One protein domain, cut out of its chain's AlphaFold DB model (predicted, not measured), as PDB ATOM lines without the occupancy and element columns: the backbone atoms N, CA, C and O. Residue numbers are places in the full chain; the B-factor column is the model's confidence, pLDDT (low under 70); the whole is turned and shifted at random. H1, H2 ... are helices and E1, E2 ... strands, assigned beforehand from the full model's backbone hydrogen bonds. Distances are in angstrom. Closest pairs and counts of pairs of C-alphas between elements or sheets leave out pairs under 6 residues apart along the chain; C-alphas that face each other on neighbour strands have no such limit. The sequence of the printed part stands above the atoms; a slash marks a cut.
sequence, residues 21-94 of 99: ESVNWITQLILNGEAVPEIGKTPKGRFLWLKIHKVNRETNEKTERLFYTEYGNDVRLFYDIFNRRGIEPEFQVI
ATOM      1  N   GLU A  21     157.898 110.249 146.109       76.38
ATOM      2  CA  GLU A  21     159.207 110.837 146.407       76.38
ATOM      3  C   GLU A  21     159.069 112.166 147.140       76.38
ATOM      4  O   GLU A  21     159.741 112.401 148.144       76.38
ATOM      5  N   SER A  22     158.143 113.003 146.690       77.00
ATOM      6  CA  SER A  22     157.903 114.314 147.271       77.00
ATOM      7  C   SER A  22     157.287 114.191 148.682       77.00
ATOM      8  O   SER A  22     157.701 114.903 149.600       77.00
ATOM      9  N   VAL A  23     156.409 113.204 148.915       80.31
ATOM     10  CA  VAL A  23     155.910 112.861 150.264       80.31
ATOM     11  C   VAL A  23     157.045 112.385 151.178       80.31
ATOM     12  O   VAL A  23     157.117 112.762 152.351       80.31
ATOM     13  N   ASN A  24     157.954 111.559 150.654       84.19
ATOM     14  CA  ASN A  24     159.102 111.086 151.421       84.19
ATOM     15  C   ASN A  24     160.049 112.241 151.774       84.19
ATOM     16  O   ASN A  24     160.450 112.364 152.928       84.19
ATOM     17  N   TRP A  25     160.346 113.123 150.817       86.75
ATOM     18  CA  TRP A  25     161.181 114.305 151.026       86.75
ATOM     19  C   TRP A  25     160.635 115.204 152.137       86.75
ATOM     20  O   TRP A  25     161.363 115.518 153.078       86.75
ATOM     21  N   ILE A  26     159.345 115.554 152.101       87.88
ATOM     22  CA  ILE A  26     158.783 116.429 153.134       87.88
ATOM     23  C   ILE A  26     158.722 115.746 154.503       87.88
ATOM     24  O   ILE A  26     158.956 116.386 155.525       87.88
ATOM     25  N   THR A  27     158.497 114.430 154.531       88.38
ATOM     26  CA  THR A  27     158.566 113.641 155.769       88.38
ATOM     27  C   THR A  27     159.976 113.680 156.365       88.38
ATOM     28  O   THR A  27     160.113 113.851 157.572       88.38
ATOM     29  N   GLN A  28     161.026 113.574 155.542       90.31
ATOM     30  CA  GLN A  28     162.415 113.694 156.005       90.31
ATOM     31  C   GLN A  28     162.711 115.082 156.580       90.31
ATOM     32  O   GLN A  28     163.306 115.174 157.648       90.31
ATOM     33  N   LEU A  29     162.236 116.155 155.935       91.69
ATOM     34  CA  LEU A  29     162.391 117.512 156.473       91.69
ATOM     35  C   LEU A  29     161.746 117.658 157.854       91.69
ATOM     36  O   LEU A  29     162.330 118.275 158.743       91.69
ATOM     37  N   ILE A  30     160.567 117.065 158.055       92.50
ATOM     38  CA  ILE A  30     159.891 117.087 159.355       92.50
ATOM     39  C   ILE A  30     160.694 116.302 160.401       92.50
ATOM     40  O   ILE A  30     160.945 116.807 161.492       92.50
ATOM     41  N   LEU A  31     161.159 115.098 160.056       90.62
ATOM     42  CA  LEU A  31     161.967 114.262 160.954       90.62
ATOM     43  C   LEU A  31     163.304 114.915 161.339       90.62
ATOM     44  O   LEU A  31     163.789 114.708 162.448       90.62
ATOM     45  N   ASN A  32     163.876 115.737 160.458       91.44
ATOM     46  CA  ASN A  32     165.106 116.486 160.718       91.44
ATOM     47  C   ASN A  32     164.886 117.780 161.525       91.44
ATOM     48  O   ASN A  32     165.854 118.483 161.835       91.44
ATOM     49  N   GLY A  33     163.632 118.128 161.841       89.69
ATOM     50  CA  GLY A  33     163.269 119.396 162.479       89.69
ATOM     51  C   GLY A  33     163.415 120.613 161.559       89.69
ATOM     52  O   GLY A  33     163.490 121.742 162.032       89.69
ATOM     53  N   GLU A  34     163.490 120.402 160.244       91.56
ATOM     54  CA  GLU A  34     163.573 121.460 159.230       91.56
ATOM     55  C   GLU A  34     162.190 121.918 158.754       91.56
ATOM     56  O   GLU A  34     162.069 122.947 158.087       91.56
ATOM     57  N   ALA A  35     161.142 121.162 159.084       93.62
ATOM     58  CA  ALA A  35     159.766 121.504 158.780       93.62
ATOM     59  C   ALA A  35     158.803 121.077 159.894       93.62
ATOM     60  O   ALA A  35     159.060 120.123 160.623       93.62
ATOM     61  N   VAL A  36     157.665 121.761 159.994       94.19
ATOM     62  CA  VAL A  36     156.598 121.454 160.951       94.19
ATOM     63  C   VAL A  36     155.255 121.307 160.230       94.19
ATOM     64  O   VAL A  36     154.885 122.192 159.447       94.19
ATOM     65  N   PRO A  37     154.533 120.190 160.435       94.69
ATOM     66  CA  PRO A  37     153.189 120.008 159.915       94.69
ATOM     67  C   PRO A  37     152.142 120.586 160.874       94.69
ATOM     68  O   PRO A  37     152.185 120.368 162.081       94.69
ATOM     69  N   GLU A  38     151.146 121.259 160.313       95.00
ATOM     70  CA  GLU A  38     150.010 121.837 161.023       95.00
ATOM     71  C   GLU A  38     148.710 121.363 160.387       95.00
ATOM     72  O   GLU A  38     148.513 121.506 159.180       95.00
ATOM     73  N   ILE A  39     147.796 120.838 161.195       94.50
ATOM     74  CA  ILE A  39     146.500 120.345 160.737       94.50
ATOM     75  C   ILE A  39     145.385 121.190 161.337       94.50
ATOM     76  O   ILE A  39     145.175 121.223 162.553       94.50
ATOM     77  N   GLY A  40     144.608 121.812 160.456       93.50
ATOM     78  CA  GLY A  40     143.332 122.412 160.803       93.50
ATOM     79  C   GLY A  40     142.262 121.338 160.930       93.50
ATOM     80  O   GLY A  40     142.044 120.560 159.998       93.50
ATOM     81  N   LYS A  41     141.557 121.306 162.060       91.56
ATOM     82  CA  LYS A  41     140.415 120.413 162.273       91.56
ATOM     83  C   LYS A  41     139.254 121.132 162.945       91.56
ATOM     84  O   LYS A  41     139.439 122.074 163.704       91.56
ATOM     85  N   THR A  42     138.045 120.655 162.695       89.44
ATOM     86  CA  THR A  42     136.855 121.066 163.455       89.44
ATOM     87  C   THR A  42     136.927 120.549 164.902       89.44
ATOM     88  O   THR A  42     137.632 119.564 165.161       89.44
ATOM     89  N   PRO A  43     136.127 121.091 165.842       87.94
ATOM     90  CA  PRO A  43     136.011 120.547 167.199       87.94
ATOM     91  C   PRO A  43     135.571 119.076 167.234       87.94
ATOM     92  O   PRO A  43     135.908 118.344 168.158       87.94
ATOM     93  N   LYS A  44     134.851 118.616 166.199       88.88
ATOM     94  CA  LYS A  44     134.408 117.220 166.038       88.88
ATOM     95  C   LYS A  44     135.486 116.298 165.448       88.88
ATOM     96  O   LYS A  44     135.202 115.139 165.168       88.88
ATOM     97  N   GLY A  45     136.698 116.800 165.208       85.50
ATOM     98  CA  GLY A  45     137.828 116.013 164.703       85.50
ATOM     99  C   GLY A  45     137.890 115.853 163.182       85.50
ATOM    100  O   GLY A  45     138.794 115.189 162.686       85.50
ATOM    101  N   ARG A  46     136.981 116.472 162.417       87.75
ATOM    102  CA  ARG A  46     137.066 116.481 160.946       87.75
ATOM    103  C   ARG A  46     138.228 117.358 160.486       87.75
ATOM    104  O   ARG A  46     138.255 118.532 160.844       87.75
ATOM    105  N   PHE A  47     139.116 116.810 159.660       89.56
ATOM    106  CA  PHE A  47     140.201 117.554 159.024       89.56
ATOM    107  C   PHE A  47     139.689 118.542 157.974       89.56
ATOM    108  O   PHE A  47     138.778 118.225 157.207       89.56
ATOM    109  N   LEU A  48     140.284 119.732 157.971       89.38
ATOM    110  CA  LEU A  48     139.954 120.840 157.078       89.38
ATOM    111  C   LEU A  48     141.120 121.163 156.146       89.38
ATOM    112  O   LEU A  48     140.917 121.294 154.949       89.38
ATOM    113  N   TRP A  49     142.333 121.272 156.685       92.00
ATOM    114  CA  TRP A  49     143.527 121.565 155.899       92.00
ATOM    115  C   TRP A  49     144.785 121.023 156.570       92.00
ATOM    116  O   TRP A  49     144.798 120.754 157.773       92.00
ATOM    117  N   LEU A  50     145.852 120.914 155.787       92.12
ATOM    118  CA  LEU A  50     147.210 120.637 156.230       92.12
ATOM    119  C   LEU A  50     148.139 121.699 155.646       92.12
ATOM    120  O   LEU A  50     148.069 122.010 154.459       92.12
ATOM    121  N   LYS A  51     149.005 122.253 156.489       93.19
ATOM    122  CA  LYS A  51     150.123 123.114 156.103       93.19
ATOM    123  C   LYS A  51     151.410 122.461 156.562       93.19
ATOM    124  O   LYS A  51     151.447 121.892 157.644       93.19
ATOM    125  N   ILE A  52     152.468 122.572 155.775       92.69
ATOM    126  CA  ILE A  52     153.809 122.212 156.233       92.69
ATOM    127  C   ILE A  52     154.699 123.417 155.994       92.69
ATOM    128  O   ILE A  52     154.809 123.896 154.862       92.69
ATOM    129  N   HIS A  53     155.301 123.925 157.063       93.00
ATOM    130  CA  HIS A  53     156.175 125.089 157.016       93.00
ATOM    131  C   HIS A  53     157.616 124.673 157.244       93.00
ATOM    132  O   HIS A  53     157.886 123.863 158.123       93.00
ATOM    133  N   LYS A  54     158.541 125.262 156.492       92.44
ATOM    134  CA  LYS A  54     159.961 125.234 156.806       92.44
ATOM    135  C   LYS A  54     160.199 126.024 158.086       92.44
ATOM    136  O   LYS A  54     159.694 127.140 158.234       92.44
ATOM    137  N   VAL A  55     161.002 125.464 158.974       91.75
ATOM    138  CA  VAL A  55     161.344 126.064 160.260       91.75
ATOM    139  C   VAL A  55     162.826 126.410 160.268       91.75
ATOM    140  O   VAL A  55     163.666 125.620 159.835       91.75
ATOM    141  N   ASN A  56     163.158 127.611 160.736       88.38
ATOM    142  CA  ASN A  56     164.534 127.931 161.086       88.38
ATOM    143  C   ASN A  56     164.888 127.168 162.368       88.38
ATOM    144  O   ASN A  56     164.304 127.418 163.415       88.38
ATOM    145  N   ARG A  57     165.848 126.244 162.297       83.75
ATOM    146  CA  ARG A  57     166.225 125.389 163.433       83.75
ATOM    147  C   ARG A  57     166.824 126.154 164.613       83.75
ATOM    148  O   ARG A  57     166.782 125.650 165.727       83.75
ATOM    149  N   GLU A  58     167.387 127.334 164.371       86.88
ATOM    150  CA  GLU A  58     168.012 128.152 165.412       86.88
ATOM    151  C   GLU A  58     166.977 128.998 166.160       86.88
ATOM    152  O   GLU A  58     167.051 129.115 167.380       86.88
ATOM    153  N   THR A  59     165.991 129.559 165.449       87.12
ATOM    154  CA  THR A  59     164.981 130.465 166.037       87.12
ATOM    155  C   THR A  59     163.611 129.822 166.245       87.12
ATOM    156  O   THR A  59     162.739 130.407 166.881       87.12
ATOM    157  N   ASN A  60     163.414 128.608 165.729       83.19
ATOM    158  CA  ASN A  60     162.137 127.897 165.649       83.19
ATOM    159  C   ASN A  60     161.033 128.670 164.896       83.19
ATOM    160  O   ASN A  60     159.843 128.383 165.035       83.19
ATOM    161  N   GLU A  61     161.409 129.660 164.084       89.25
ATOM    162  CA  GLU A  61     160.460 130.475 163.331       89.25
ATOM    163  C   GLU A  61     160.038 129.790 162.028       89.25
ATOM    164  O   GLU A  61     160.859 129.252 161.278       89.25
ATOM    165  N   LYS A  62     158.738 129.854 161.728       89.75
ATOM    166  CA  LYS A  62     158.166 129.396 160.455       89.75
ATOM    167  C   LYS A  62     158.531 130.408 159.369       89.75
ATOM    168  O   LYS A  62     158.113 131.557 159.429       89.75
ATOM    169  N   THR A  63     159.311 129.979 158.380       85.50
ATOM    170  CA  THR A  63     159.902 130.876 157.367       85.50
ATOM    171  C   THR A  63     159.207 130.801 156.013       85.50
ATOM    172  O   THR A  63     159.009 131.818 155.361       85.50
ATOM    173  N   GLU A  64     158.826 129.603 155.573       87.69
ATOM    174  CA  GLU A  64     158.274 129.372 154.237       87.69
ATOM    175  C   GLU A  64     157.250 128.243 154.283       87.69
ATOM    176  O   GLU A  64     157.444 127.258 154.989       87.69
ATOM    177  N   ARG A  65     156.158 128.350 153.525       89.12
ATOM    178  CA  ARG A  65     155.177 127.268 153.410       89.12
ATOM    179  C   ARG A  65     155.584 126.329 152.279       89.12
ATOM    180  O   ARG A  65     155.485 126.699 151.116       89.12
ATOM    181  N   LEU A  66     156.005 125.123 152.641       87.62
ATOM    182  CA  LEU A  66     156.411 124.076 151.703       87.62
ATOM    183  C   LEU A  66     155.207 123.356 151.095       87.62
ATOM    184  O   LEU A  66     155.264 122.908 149.957       87.62
ATOM    185  N   PHE A  67     154.117 123.237 151.856       86.19
ATOM    186  CA  PHE A  67     152.921 122.535 151.408       86.19
ATOM    187  C   PHE A  67     151.647 123.117 152.011       86.19
ATOM    188  O   PHE A  67     151.632 123.599 153.148       86.19
ATOM    189  N   TYR A  68     150.570 123.033 151.234       88.00
ATOM    190  CA  TYR A  68     149.214 123.329 151.659       88.00
ATOM    191  C   TYR A  68     148.224 122.446 150.897       88.00
ATOM    192  O   TYR A  68     148.297 122.357 149.675       88.00
ATOM    193  N   THR A  69     147.271 121.854 151.611       85.06
ATOM    194  CA  THR A  69     146.084 121.230 151.019       85.06
ATOM    195  C   THR A  69     144.873 121.458 151.915       85.06
ATOM    196  O   THR A  69     144.990 121.464 153.140       85.06
ATOM    197  N   GLU A  70     143.708 121.627 151.302       87.19
ATOM    198  CA  GLU A  70     142.387 121.646 151.950       87.19
ATOM    199  C   GLU A  70     141.530 120.431 151.564       87.19
ATOM    200  O   GLU A  70     140.401 120.255 152.026       87.19
ATOM    201  N   TYR A  71     142.077 119.544 150.730       80.44
ATOM    202  CA  TYR A  71     141.409 118.312 150.353       80.44
ATOM    203  C   TYR A  71     141.460 117.338 151.527       80.44
ATOM    204  O   TYR A  71     142.502 116.769 151.847       80.44
ATOM    205  N   GLY A  72     140.316 117.115 152.179       76.69
ATOM    206  CA  GLY A  72     140.245 116.295 153.395       76.69
ATOM    207  C   GLY A  72     140.812 114.873 153.253       76.69
ATOM    208  O   GLY A  72     141.324 114.329 154.231       76.69
ATOM    209  N   ASN A  73     140.768 114.285 152.051       80.50
ATOM    210  CA  ASN A  73     141.382 112.981 151.770       80.50
ATOM    211  C   ASN A  73     142.914 113.045 151.831       80.50
ATOM    212  O   ASN A  73     143.525 112.182 152.460       80.50
ATOM    213  N   ASP A  74     143.521 114.085 151.258       82.50
ATOM    214  CA  ASP A  74     144.972 114.290 151.293       82.50
ATOM    215  C   ASP A  74     145.431 114.584 152.719       82.50
ATOM    216  O   ASP A  74     146.398 113.995 153.195       82.50
ATOM    217  N   VAL A  75     144.697 115.435 153.447       88.44
ATOM    218  CA  VAL A  75     145.003 115.719 154.857       88.44
ATOM    219  C   VAL A  75     145.009 114.431 155.675       88.44
ATOM    220  O   VAL A  75     145.915 114.211 156.477       88.44
ATOM    221  N   ARG A  76     144.024 113.554 155.451       87.44
ATOM    222  CA  ARG A  76     143.949 112.263 156.134       87.44
ATOM    223  C   ARG A  76     145.102 111.340 155.747       87.44
ATOM    224  O   ARG A  76     145.702 110.752 156.638       87.44
ATOM    225  N   LEU A  77     145.442 111.253 154.460       86.69
ATOM    226  CA  LEU A  77     146.585 110.472 153.980       86.69
ATOM    227  C   LEU A  77     147.880 110.899 154.687       86.69
ATOM    228  O   LEU A  77     148.586 110.063 155.247       86.69
ATOM    229  N   PHE A  78     148.170 112.200 154.703       88.00
ATOM    230  CA  PHE A  78     149.347 112.736 155.382       88.00
ATOM    231  C   PHE A  78     149.307 112.492 156.886       88.00
ATOM    232  O   PHE A  78     150.314 112.092 157.461       88.00
ATOM    233  N   TYR A  79     148.147 112.670 157.517       90.44
ATOM    234  CA  TYR A  79     147.975 112.379 158.934       90.44
ATOM    235  C   TYR A  79     148.296 110.915 159.273       90.44
ATOM    236  O   TYR A  79     149.032 110.646 160.220       90.44
ATOM    237  N   ASP A  80     147.805 109.967 158.471       90.25
ATOM    238  CA  ASP A  80     148.116 108.543 158.620       90.25
ATOM    239  C   ASP A  80     149.618 108.262 158.429       90.25
ATOM    240  O   ASP A  80     150.200 107.464 159.169       90.25
ATOM    241  N   ILE A  81     150.276 108.930 157.473       89.25
ATOM    242  CA  ILE A  81     151.729 108.823 157.258       89.25
ATOM    243  C   ILE A  81     152.501 109.355 158.468       89.25
ATOM    244  O   ILE A  81     153.412 108.677 158.947       89.25
ATOM    245  N   PHE A  82     152.132 110.530 158.979       91.19
ATOM    246  CA  PHE A  82     152.755 111.135 160.154       91.19
ATOM    247  C   PHE A  82     152.620 110.226 161.374       91.19
ATOM    248  O   PHE A  82     153.625 109.889 161.996       91.19
ATOM    249  N   ASN A  83     151.415 109.718 161.633       90.12
ATOM    250  CA  ASN A  83     151.150 108.819 162.751       90.12
ATOM    251  C   ASN A  83     151.987 107.526 162.672       90.12
ATOM    252  O   ASN A  83     152.614 107.121 163.646       90.12
ATOM    253  N   ARG A  84     152.092 106.907 161.485       90.75
ATOM    254  CA  ARG A  84     152.942 105.715 161.269       90.75
ATOM    255  C   ARG A  84     154.435 105.983 161.474       90.75
ATOM    256  O   ARG A  84     155.189 105.045 161.717       90.75
ATOM    257  N   ARG A  85     154.867 107.236 161.321       87.00
ATOM    258  CA  ARG A  85     156.263 107.679 161.459       87.00
ATOM    259  C   ARG A  85     156.562 108.280 162.838       87.00
ATOM    260  O   ARG A  85     157.701 108.675 163.057       87.00
ATOM    261  N   GLY A  86     155.579 108.350 163.741       90.56
ATOM    262  CA  GLY A  86     155.732 108.986 165.054       90.56
ATOM    263  C   GLY A  86     155.863 110.513 164.992       90.56
ATOM    264  O   GLY A  86     156.460 111.109 165.879       90.56
ATOM    265  N   ILE A  87     155.352 111.141 163.931       91.44
ATOM    266  CA  ILE A  87     155.328 112.597 163.765       91.44
ATOM    267  C   ILE A  87     154.012 113.123 164.337       91.44
ATOM    268  O   ILE A  87     152.934 112.726 163.888       91.44
ATOM    269  N   GLU A  88     154.096 114.060 165.277       91.50
ATOM    270  CA  GLU A  88     152.934 114.725 165.864       91.50
ATOM    271  C   GLU A  88     152.731 116.109 165.225       91.50
ATOM    272  O   GLU A  88     153.543 117.008 165.449       91.50
ATOM    273  N   PRO A  89     151.682 116.310 164.404       92.44
ATOM    274  CA  PRO A  89     151.391 117.616 163.831       92.44
ATOM    275  C   PRO A  89     150.776 118.566 164.857       92.44
ATOM    276  O   PRO A  89     150.019 118.158 165.741       92.44
ATOM    277  N   GLU A  90     151.021 119.863 164.682       94.00
ATOM    278  CA  GLU A  90     150.344 120.889 165.468       94.00
ATOM    279  C   GLU A  90     148.870 120.958 165.053       94.00
ATOM    280  O   GLU A  90     148.541 121.125 163.876       94.00
ATOM    281  N   PHE A  91     147.955 120.852 166.014       93.06
ATOM    282  CA  PHE A  91     146.529 120.936 165.724       93.06
ATOM    283  C   PHE A  91     145.986 122.337 165.957       93.06
ATOM    284  O   PHE A  91     146.072 122.873 167.059       93.06
ATOM    285  N   GLN A  92     145.304 122.869 164.947       92.94
ATOM    286  CA  GLN A  92     144.503 124.078 165.074       92.94
ATOM    287  C   GLN A  92     143.022 123.705 165.036       92.94
ATOM    288  O   GLN A  92     142.523 123.186 164.033       92.94
ATOM    289  N   VAL A  93     142.314 123.945 166.143       91.38
ATOM    290  CA  VAL A  93     140.863 123.735 166.208       91.38
ATOM    291  C   VAL A  93     140.168 124.970 165.649       91.38
ATOM    292  O   VAL A  93     140.299 126.059 166.197       91.38
ATOM    293  N   ILE A  94     139.439 124.796 164.549       87.75
ATOM    294  CA  ILE A  94     138.715 125.871 163.872       87.75
ATOM    295  C   ILE A  94     137.237 125.710 164.168       87.75
ATOM    296  O   ILE A  94     136.615 124.734 163.745       87.75
TER     297      ILE A  94
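AT A GLANCE: This is residues 21 to 94 of the 99 residues of an uncharacterized protein of Candidatus Yanofskybacteria bacterium GW2011_GWA2_44_9 (UniProt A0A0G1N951). A twisted sheet of four strands forms one layer, and two helices, H1 and H2, set at a steep angle to each other, cover one of its faces while the other face is bare. Three strands, E1, E2 and E3, fold back and forth in two hairpins, and the chain then passes through H2 over that face to add the short strand E4 beside E1. The printed part has 74 residues, with two named helices and four named strands in the order H1, E1, E2, E3, H2, E4; the sheet's order is E3, E2, E1, E4, mixed, and the class is mixed, helices and strands. The whole is compact, with a radius of gyration of the C-alphas of 11.8 A and spans of 35 by 25 by 19 A.

IN THESE COORDINATES: In the sheet, E2 is residues 47 to 55, 22.8 A from first to last C-alpha, and E1 is residues 35 to 41, 19.7 A. E3, residues 62 to 69, is 17.4 A long and bends by 61 degrees at residue 66. E4, residues 90 to 93, is 9.9 A long and ends with C-alpha 93 at (140.863, 123.735, 166.208). H2 is residues 72 to 84, 18.3 A, and H1 is residues 21 to 31, 15.2 A, beginning with C-alpha 21 at (159.207, 110.837, 146.407).

HOW THE PARTS SIT: E1, E2 and E3 make a meander, each strand the antiparallel neighbour of the one before. In the hairpin of E1 and E2, N 38 and O 51 are 2.8 A apart, within hydrogen-bond range. In the hairpin of E2 and E3, N 52 and O 67 are 2.9 A apart, also within range. E4 is the parallel neighbour of E1, with N 39 and O 90 at 2.8 A. E3 and E4 are the edge strands and are apart. E3, H2 and E4 form a split strand-helix-strand unit, two strands running the same way with E2 and E1 between them, and its crossover is right-handed. H2 is on the sheet at a height of 9.7 A, over E2 and E1, slantwise to the strands at 52 degrees to E1 on the local plane; the closest C-alphas of H2 and E2 are those of Val 75 and Leu 50, 5.6 A apart. H1 is on the same face at a height of 9.8 A, across the strands at 63 degrees to E1 on the local plane. H1 and H2 are close but not clearly touching, their closest C-alphas, Thr 27 and Phe 82, being 7.7 A apart, at a steep tilt of 55 degrees, the same way. In H1 and H2 every O i to N i+4 pair is within hydrogen-bond range.

THE WHOLE: The two C-alphas farthest apart are those of Lys 44 and Glu 58, 35.3 A. The printed part has no cut and no long link; the link from E2 to E3 is short and the others are tight. The mean pLDDT of the printed part is 88.8, and no printed residue is under 70.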